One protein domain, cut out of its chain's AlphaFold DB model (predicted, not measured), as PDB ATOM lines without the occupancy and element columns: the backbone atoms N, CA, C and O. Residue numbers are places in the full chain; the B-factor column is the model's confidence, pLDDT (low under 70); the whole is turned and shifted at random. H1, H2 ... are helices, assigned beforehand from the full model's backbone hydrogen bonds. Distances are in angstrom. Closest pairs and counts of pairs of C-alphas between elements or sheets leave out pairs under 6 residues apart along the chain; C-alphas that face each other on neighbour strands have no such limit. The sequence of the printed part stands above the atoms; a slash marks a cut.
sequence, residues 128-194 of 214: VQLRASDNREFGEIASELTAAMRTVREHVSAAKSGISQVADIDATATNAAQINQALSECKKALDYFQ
ATOM      1  N   VAL A 128     284.020 274.865 232.022       79.38
ATOM      2  CA  VAL A 128     285.089 274.117 232.683       79.38
ATOM      3  C   VAL A 128     286.377 274.939 232.748       79.38
ATOM      4  O   VAL A 128     286.876 275.426 231.735       79.38
ATOM      5  N   GLN A 129     286.945 275.061 233.949       75.25
ATOM      6  CA  GLN A 129     288.232 275.718 234.187       75.25
ATOM      7  C   GLN A 129     289.315 274.671 234.448       75.25
ATOM      8  O   GLN A 129     289.206 273.874 235.386       75.25
ATOM      9  N   LEU A 130     290.387 274.689 233.654       76.38
ATOM     10  CA  LEU A 130     291.573 273.902 233.970       76.38
ATOM     11  C   LEU A 130     292.364 274.618 235.063       76.38
ATOM     12  O   LEU A 130     292.780 275.763 234.902       76.38
ATOM     13  N   ARG A 131     292.615 273.931 236.179       70.38
ATOM     14  CA  ARG A 131     293.588 274.422 237.158       70.38
ATOM     15  C   ARG A 131     294.980 274.292 236.553       70.38
ATOM     16  O   ARG A 131     295.356 273.200 236.125       70.38
ATOM     17  N   ALA A 132     295.738 275.387 236.552       65.06
ATOM     18  CA  ALA A 132     297.155 275.348 236.227       65.06
ATOM     19  C   ALA A 132     297.837 274.335 237.160       65.06
ATOM     20  O   ALA A 132     297.758 274.446 238.382       65.06
ATOM     21  N   SER A 133     298.429 273.295 236.575       64.81
ATOM     22  CA  SER A 133     299.231 272.336 237.329       64.81
ATOM     23  C   SER A 133     300.548 273.006 237.728       64.81
ATOM     24  O   SER A 133     301.072 273.808 236.962       64.81
ATOM     25  N   ASP A 134     301.141 272.603 238.856       62.12
ATOM     26  CA  ASP A 134     302.443 273.126 239.324       62.12
ATOM     27  C   ASP A 134     303.598 272.967 238.309       62.12
ATOM     28  O   ASP A 134     304.648 273.595 238.432       62.12
ATOM     29  N   ASN A 135     303.428 272.127 237.285       71.62
ATOM     30  CA  ASN A 135     304.372 272.019 236.180       71.62
ATOM     31  C   ASN A 135     304.167 273.171 235.190       71.62
ATOM     32  O   ASN A 135     303.117 273.256 234.555       71.62
ATOM     33  N   ARG A 136     305.220 273.965 234.971       77.88
ATOM     34  CA  ARG A 136     305.231 275.101 234.036       77.88
ATOM     35  C   ARG A 136     304.677 274.755 232.646       77.88
ATOM     36  O   ARG A 136     303.811 275.467 232.159       77.88
ATOM     37  N   GLU A 137     305.119 273.643 232.058       80.56
ATOM     38  CA  GLU A 137     304.710 273.209 230.708       80.56
ATOM     39  C   GLU A 137     303.207 272.897 230.617       80.56
ATOM     40  O   GLU A 137     302.522 273.313 229.688       80.56
ATOM     41  N   PHE A 138     302.659 272.190 231.609       81.50
ATOM     42  CA  PHE A 138     301.228 271.867 231.640       81.50
ATOM     43  C   PHE A 138     300.372 273.068 232.045       81.50
ATOM     44  O   PHE A 138     299.220 273.159 231.626       81.50
ATOM     45  N   GLY A 139     300.922 273.975 232.854       83.69
ATOM     46  CA  GLY A 139     300.299 275.251 233.185       83.69
ATOM     47  C   GLY A 139     300.097 276.119 231.947       83.69
ATOM     48  O   GLY A 139     299.004 276.643 231.768       83.69
ATOM     49  N   GLU A 140     301.100 276.192 231.068       86.62
ATOM     50  CA  GLU A 140     301.026 276.925 229.798       86.62
ATOM     51  C   GLU A 140     299.959 276.335 228.863       86.62
ATOM     52  O   GLU A 140     299.082 277.051 228.383       86.62
ATOM     53  N   ILE A 141     299.932 275.008 228.697       86.88
ATOM     54  CA  ILE A 141     298.880 274.336 227.912       86.88
ATOM     55  C   ILE A 141     297.491 274.611 228.506       86.88
ATOM     56  O   ILE A 141     296.537 274.877 227.775       86.88
ATOM     57  N   ALA A 142     297.360 274.552 229.833       85.50
ATOM     58  CA  ALA A 142     296.098 274.824 230.509       85.50
ATOM     59  C   ALA A 142     295.652 276.285 230.334       85.50
ATOM     60  O   ALA A 142     294.456 276.527 230.150       85.50
ATOM     61  N   SER A 143     296.578 277.249 230.366       87.31
ATOM     62  CA  SER A 143     296.258 278.662 230.148       87.31
ATOM     63  C   SER A 143     295.854 278.946 228.707       87.31
ATOM     64  O   SER A 143     294.833 279.599 228.503       87.31
ATOM     65  N   GLU A 144     296.576 278.401 227.727       88.94
ATOM     66  CA  GLU A 144     296.241 278.551 226.305       88.94
ATOM     67  C   GLU A 144     294.878 277.922 225.989       88.94
ATOM     68  O   GLU A 144     294.022 278.545 225.361       88.94
ATOM     69  N   LEU A 145     294.609 276.722 226.518       87.69
ATOM     70  CA  LEU A 145     293.302 276.082 226.373       87.69
ATOM     71  C   LEU A 145     292.190 276.910 227.031       87.69
ATOM     72  O   LEU A 145     291.121 277.078 226.450       87.69
ATOM     73  N   THR A 146     292.430 277.465 228.220       87.81
ATOM     74  CA  THR A 146     291.450 278.323 228.910       87.81
ATOM     75  C   THR A 146     291.173 279.603 228.118       87.81
ATOM     76  O   THR A 146     290.019 280.020 228.016       87.81
ATOM     77  N   ALA A 147     292.203 280.209 227.520       89.38
ATOM     78  CA  ALA A 147     292.060 281.378 226.658       89.38
ATOM     79  C   ALA A 147     291.244 281.054 225.398       89.38
ATOM     80  O   ALA A 147     290.284 281.761 225.095       89.38
ATOM     81  N   ALA A 148     291.542 279.940 224.724       89.06
ATOM     82  CA  ALA A 148     290.766 279.478 223.574       89.06
ATOM     83  C   ALA A 148     289.293 279.221 223.944       89.06
ATOM     84  O   ALA A 148     288.381 279.683 223.258       89.06
ATOM     85  N   MET A 149     289.043 278.553 225.075       88.75
ATOM     86  CA  MET A 149     287.687 278.277 225.556       88.75
ATOM     87  C   MET A 149     286.909 279.539 225.927       88.75
ATOM     88  O   MET A 149     285.689 279.580 225.751       88.75
ATOM     89  N   ARG A 150     287.592 280.578 226.413       90.50
ATOM     90  CA  ARG A 150     286.981 281.886 226.663       90.50
ATOM     91  C   ARG A 150     286.463 282.504 225.365       90.50
ATOM     92  O   ARG A 150     285.313 282.932 225.343       90.50
ATOM     93  N   THR A 151     287.260 282.480 224.299       90.25
ATOM     94  CA  THR A 151     286.853 282.976 222.975       90.25
ATOM     95  C   THR A 151     285.658 282.193 222.430       90.25
ATOM     96  O   THR A 151     284.665 282.784 222.013       90.25
ATOM     97  N   VAL A 152     285.685 280.857 222.520       89.81
ATOM     98  CA  VAL A 152     284.545 280.010 222.116       89.81
ATOM     99  C   VAL A 152     283.280 280.385 222.891       89.81
ATOM    100  O   VAL A 152     282.212 280.542 222.300       89.81
ATOM    101  N   ARG A 153     283.388 280.569 224.211       90.06
ATOM    102  CA  ARG A 153     282.256 280.950 225.062       90.06
ATOM    103  C   ARG A 153     281.687 282.318 224.694       90.06
ATOM    104  O   ARG A 153     280.471 282.479 224.712       90.06
ATOM    105  N   GLU A 154     282.541 283.281 224.365       90.69
ATOM    106  CA  GLU A 154     282.131 284.621 223.941       90.69
ATOM    107  C   GLU A 154     281.298 284.568 222.653       90.69
ATOM    108  O   GLU A 154     280.177 285.077 222.629       90.69
ATOM    109  N   HIS A 155     281.771 283.850 221.629       90.38
ATOM    110  CA  HIS A 155     281.025 283.673 220.378       90.38
ATOM    111  C   HIS A 155     279.719 282.888 220.572       90.38
ATOM    112  O   HIS A 155     278.680 283.284 220.043       90.38
ATOM    113  N   VAL A 156     279.722 281.823 221.382       89.75
ATOM    114  CA  VAL A 156     278.501 281.057 221.695       89.75
ATOM    115  C   VAL A 156     277.492 281.909 222.473       89.75
ATOM    116  O   VAL A 156     276.294 281.854 222.194       89.75
ATOM    117  N   SER A 157     277.955 282.733 223.416       90.12
ATOM    118  CA  SER A 157     277.099 283.657 224.164       90.12
ATOM    119  C   SER A 157     276.501 284.737 223.261       90.12
ATOM    120  O   SER A 157     275.312 285.029 223.378       90.12
ATOM    121  N   ALA A 158     277.289 285.303 222.342       87.94
ATOM    122  CA  ALA A 158     276.817 286.288 221.370       87.94
ATOM    123  C   ALA A 158     275.756 285.692 220.427       87.94
ATOM    124  O   ALA A 158     274.690 286.279 220.244       87.94
ATOM    125  N   ALA A 159     275.996 284.483 219.906       88.69
ATOM    126  CA  ALA A 159     275.028 283.768 219.077       88.69
ATOM    127  C   ALA A 159     273.723 283.480 219.838       88.69
ATOM    128  O   ALA A 159     272.632 283.734 219.324       88.69
ATOM    129  N   LYS A 160     273.824 283.009 221.090       87.81
ATOM    130  CA  LYS A 160     272.656 282.750 221.942       87.81
ATOM    131  C   LYS A 160     271.863 284.028 222.218       87.81
ATOM    132  O   LYS A 160     270.642 283.981 222.133       87.81
ATOM    133  N   SER A 161     272.544 285.145 222.487       86.69
ATOM    134  CA  SER A 161     271.919 286.458 222.700       86.69
ATOM    135  C   SER A 161     271.140 286.930 221.469       86.69
ATOM    136  O   SER A 161     269.996 287.364 221.603       86.69
ATOM    137  N   GLY A 162     271.724 286.802 220.272       82.56
ATOM    138  CA  GLY A 162     271.043 287.139 219.019       82.56
ATOM    139  C   GLY A 162     269.799 286.275 218.786       82.56
ATOM    140  O   GLY A 162     268.753 286.789 218.406       82.56
ATOM    141  N   ILE A 163     269.869 284.974 219.091       84.50
ATOM    142  CA  ILE A 163     268.714 284.066 218.982       84.50
ATOM    143  C   ILE A 163     267.621 284.413 220.000       84.50
ATOM    144  O   ILE A 163     266.453 284.457 219.622       84.50
ATOM    145  N   SER A 164     267.963 284.680 221.266       84.44
ATOM    146  CA  SER A 164     266.969 285.089 222.269       84.44
ATOM    147  C   SER A 164     266.304 286.410 221.901       84.44
ATOM    148  O   SER A 164     265.097 286.528 222.034       84.44
ATOM    149  N   GLN A 165     267.056 287.361 221.340       80.06
ATOM    150  CA  GLN A 165     266.483 288.619 220.872       80.06
ATOM    151  C   GLN A 165     265.490 288.398 219.724       80.06
ATOM    152  O   GLN A 165     264.467 289.065 219.683       80.06
ATOM    153  N   VAL A 166     265.738 287.438 218.824       78.12
ATOM    154  CA  VAL A 166     264.765 287.039 217.788       78.12
ATOM    155  C   VAL A 166     263.553 286.318 218.385       78.12
ATOM    156  O   VAL A 166     262.444 286.534 217.912       78.12
ATOM    157  N   ALA A 167     263.745 285.481 219.408       75.38
ATOM    158  CA  ALA A 167     262.662 284.750 220.068       75.38
ATOM    159  C   ALA A 167     261.749 285.659 220.914       75.38
ATOM    160  O   ALA A 167     260.547 285.417 220.972       75.38
ATOM    161  N   ASP A 168     262.309 286.705 221.529       73.88
ATOM    162  CA  ASP A 168     261.576 287.709 222.310       73.88
ATOM    163  C   ASP A 168     260.869 288.747 221.415       73.88
ATOM    164  O   ASP A 168     259.948 289.434 221.866       73.88
ATOM    165  N   ILE A 169     261.266 288.868 220.137       72.62
ATOM    166  CA  ILE A 169     260.510 289.619 219.124       72.62
ATOM    167  C   ILE A 169     259.285 288.775 218.747       72.62
ATOM    168  O   ILE A 169     259.252 288.059 217.747       72.62
ATOM    169  N   ASP A 170     258.269 288.847 219.602       61.97
ATOM    170  CA  ASP A 170     256.993 288.171 219.425       61.97
ATOM    171  C   ASP A 170     256.313 288.594 218.108       61.97
ATOM    172  O   ASP A 170     256.422 289.740 217.656       61.97
ATOM    173  N   ALA A 171     255.588 287.648 217.505       55.91
ATOM    174  CA  ALA A 171     255.134 287.552 216.108       55.91
ATOM    175  C   ALA A 171     254.164 288.644 215.585       55.91
ATOM    176  O   ALA A 171     253.437 288.422 214.615       55.91
ATOM    177  N   THR A 172     254.124 289.822 216.207       54.06
ATOM    178  CA  THR A 172     253.012 290.777 216.068       54.06
ATOM    179  C   THR A 172     253.424 292.176 215.604       54.06
ATOM    180  O   THR A 172     252.555 293.004 215.342       54.06
ATOM    181  N   ALA A 173     254.716 292.481 215.447       53.38
ATOM    182  CA  ALA A 173     255.137 293.813 215.016       53.38
ATOM    183  C   ALA A 173     256.188 293.769 213.908       53.38
ATOM    184  O   ALA A 173     257.182 293.054 213.984       53.38
ATOM    185  N   THR A 174     255.943 294.587 212.889       57.75
ATOM    186  CA  THR A 174     256.703 294.866 211.665       57.75
ATOM    187  C   THR A 174     258.144 295.346 211.926       57.75
ATOM    188  O   THR A 174     258.534 296.431 211.510       57.75
ATOM    189  N   ASN A 175     258.965 294.545 212.605       65.38
ATOM    190  CA  ASN A 175     260.337 294.874 213.001       65.38
ATOM    191  C   ASN A 175     261.364 294.024 212.242       65.38
ATOM    192  O   ASN A 175     262.355 293.559 212.803       65.38
ATOM    193  N   ALA A 176     261.158 293.861 210.930       72.00
ATOM    194  CA  ALA A 176     262.084 293.152 210.043       72.00
ATOM    195  C   ALA A 176     263.532 293.672 210.167       72.00
ATOM    196  O   ALA A 176     264.477 292.898 210.070       72.00
ATOM    197  N   ALA A 177     263.716 294.966 210.445       77.56
ATOM    198  CA  ALA A 177     265.032 295.561 210.673       77.56
ATOM    199  C   ALA A 177     265.747 295.007 211.925       77.56
ATOM    200  O   ALA A 177     266.932 294.699 211.850       77.56
ATOM    201  N   GLN A 178     265.037 294.834 213.046       76.44
ATOM    202  CA  GLN A 178     265.618 294.319 214.295       76.44
ATOM    203  C   GLN A 178     265.920 292.820 214.197       76.44
ATOM    204  O   GLN A 178     266.976 292.374 214.635       76.44
ATOM    205  N   ILE A 179     265.042 292.062 213.532       79.56
ATOM    206  CA  ILE A 179     265.270 290.640 213.238       79.56
ATOM    207  C   ILE A 179     266.501 290.475 212.337       79.56
ATOM    208  O   ILE A 179     267.374 289.661 212.628       79.56
ATOM    209  N   ASN A 180     266.623 291.280 211.277       82.25
ATOM    210  CA  ASN A 180     267.789 291.251 210.389       82.25
ATOM    211  C   ASN A 180     269.087 291.620 211.119       82.25
ATOM    212  O   ASN A 180     270.137 291.050 210.825       82.25
ATOM    213  N   GLN A 181     269.026 292.548 212.077       84.12
ATOM    214  CA  GLN A 181     270.177 292.902 212.900       84.12
ATOM    215  C   GLN A 181     270.592 291.747 213.821       84.12
ATOM    216  O   GLN A 181     271.751 291.335 213.778       84.12
ATOM    217  N   ALA A 182     269.656 291.163 214.572       82.88
ATOM    218  CA  ALA A 182     269.938 290.046 215.474       82.88
ATOM    219  C   ALA A 182     270.417 288.785 214.721       82.88
ATOM    220  O   ALA A 182     271.354 288.107 215.151       82.88
ATOM    221  N   LEU A 183     269.855 288.508 213.536       83.75
ATOM    222  CA  LEU A 183     270.335 287.450 212.636       83.75
ATOM    223  C   LEU A 183     271.742 287.736 212.099       83.75
ATOM    224  O   LEU A 183     272.545 286.813 211.974       83.75
ATOM    225  N   SER A 184     272.062 288.995 211.790       86.06
ATOM    226  CA  SER A 184     273.401 289.402 211.346       86.06
ATOM    227  C   SER A 184     274.441 289.218 212.453       86.06
ATOM    228  O   SER A 184     275.529 288.705 212.193       86.06
ATOM    229  N   GLU A 185     274.106 289.572 213.693       85.50
ATOM    230  CA  GLU A 185     274.971 289.368 214.863       85.50
ATOM    231  C   GLU A 185     275.192 287.879 215.154       85.50
ATOM    232  O   GLU A 185     276.336 287.447 215.311       85.50
ATOM    233  N   CYS A 186     274.127 287.074 215.110       84.00
ATOM    234  CA  CYS A 186     274.221 285.619 215.216       84.00
ATOM    235  C   CYS A 186     275.102 285.034 214.101       84.00
ATOM    236  O   CYS A 186     276.042 284.291 214.375       84.00
ATOM    237  N   LYS A 187     274.878 285.438 212.842       86.25
ATOM    238  CA  LYS A 187     275.679 284.984 211.701       86.25
ATOM    239  C   LYS A 187     277.156 285.329 211.871       86.25
ATOM    240  O   LYS A 187     277.986 284.459 211.653       86.25
ATOM    241  N   LYS A 188     277.494 286.555 212.284       88.19
ATOM    242  CA  LYS A 188     278.888 286.965 212.540       88.19
ATOM    243  C   LYS A 188     279.542 286.136 213.643       88.19
ATOM    244  O   LYS A 188     280.707 285.781 213.522       88.19
ATOM    245  N   ALA A 189     278.802 285.826 214.708       87.00
ATOM    246  CA  ALA A 189     279.306 284.988 215.789       87.00
ATOM    247  C   ALA A 189     279.556 283.540 215.333       87.00
ATOM    248  O   ALA A 189     280.539 282.938 215.756       87.00
ATOM    249  N   LEU A 190     278.708 282.995 214.450       87.06
ATOM    250  CA  LEU A 190     278.913 281.667 213.867       87.06
ATOM    251  C   LEU A 190     279.997 281.630 212.778       87.06
ATOM    252  O   LEU A 190     280.679 280.617 212.675       87.06
ATOM    253  N   ASP A 191     280.185 282.703 212.005       88.69
ATOM    254  CA  ASP A 191     281.185 282.795 210.922       88.69
ATOM    255  C   ASP A 191     282.629 282.665 211.440       88.69
ATOM    256  O   ASP A 191     283.534 282.273 210.707       88.69
ATOM    257  N   TYR A 192     282.838 282.917 212.736       87.06
ATOM    258  CA  TYR A 192     284.089 282.612 213.426       87.06
ATOM    259  C   TYR A 192     284.466 281.120 213.349       87.06
ATOM    260  O   TYR A 192     285.650 280.781 213.276       87.06
ATOM    261  N   PHE A 193     283.483 280.213 213.357       86.62
ATOM    262  CA  PHE A 193     283.717 278.772 213.325       86.62
ATOM    263  C   PHE A 193     283.800 278.266 211.881       86.62
ATOM    264  O   PHE A 193     282.804 278.176 211.166       86.62
ATOM    265  N   GLN A 194     284.999 277.865 211.462       85.38
ATOM    266  CA  GLN A 194     285.207 277.225 210.166       85.38
ATOM    267  C   GLN A 194     284.735 275.767 210.236       85.38
ATOM    268  O   GLN A 194     285.398 274.916 210.828       85.38
TER     269      GLN A 194
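What this domain is: This is residues 128 to 194 of the 214 residues of the protein "Methyl-accepting chemotaxis protein" of Granulosicoccus sp (UniProt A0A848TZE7). A long helix, H1, with a shorter helix, H2, folded back beside its later part, makes a lopsided helical hairpin. At the other end of H1, the leading stretch, residues 128 to 135, doubles back beside its first turns; residues 170 to 177, at the hairpin's turn, stick out. The printed part has 67 residues, with two named helices, H1 then H2, and no named strand: all helix. It is extended, with a radius of gyration of the C-alphas of 17.7 A, and only just a rod, spanning 58 by 21 by 12 A.

Where its parts are: H1, residues 136 to 168, is 46.9 A long and begins at C-alpha 136 (305.231, 275.101, 234.036). H2, residues 176 to 191, is 21.7 A long and ends at C-alpha 191 (281.185, 282.795, 210.922).

How they stand to each other: H1, with residues 155 to 166 alone, touches H2; the closest C-alphas, of Ala 159 and Cys 186, are 4.4 A apart. This helical hairpin has a shallow tilt of 19 degrees, opposite ways. In H1 and H2 every O i to N i+4 pair is within hydrogen-bond range.

The domain as a whole: The two C-alphas farthest apart, of Asn 135 and Thr 174, are 58.3 A apart. The printed part has no cut, and the link from H1 to H2 is short. Residues 132 to 134 and 170 to 175 have pLDDT under 70.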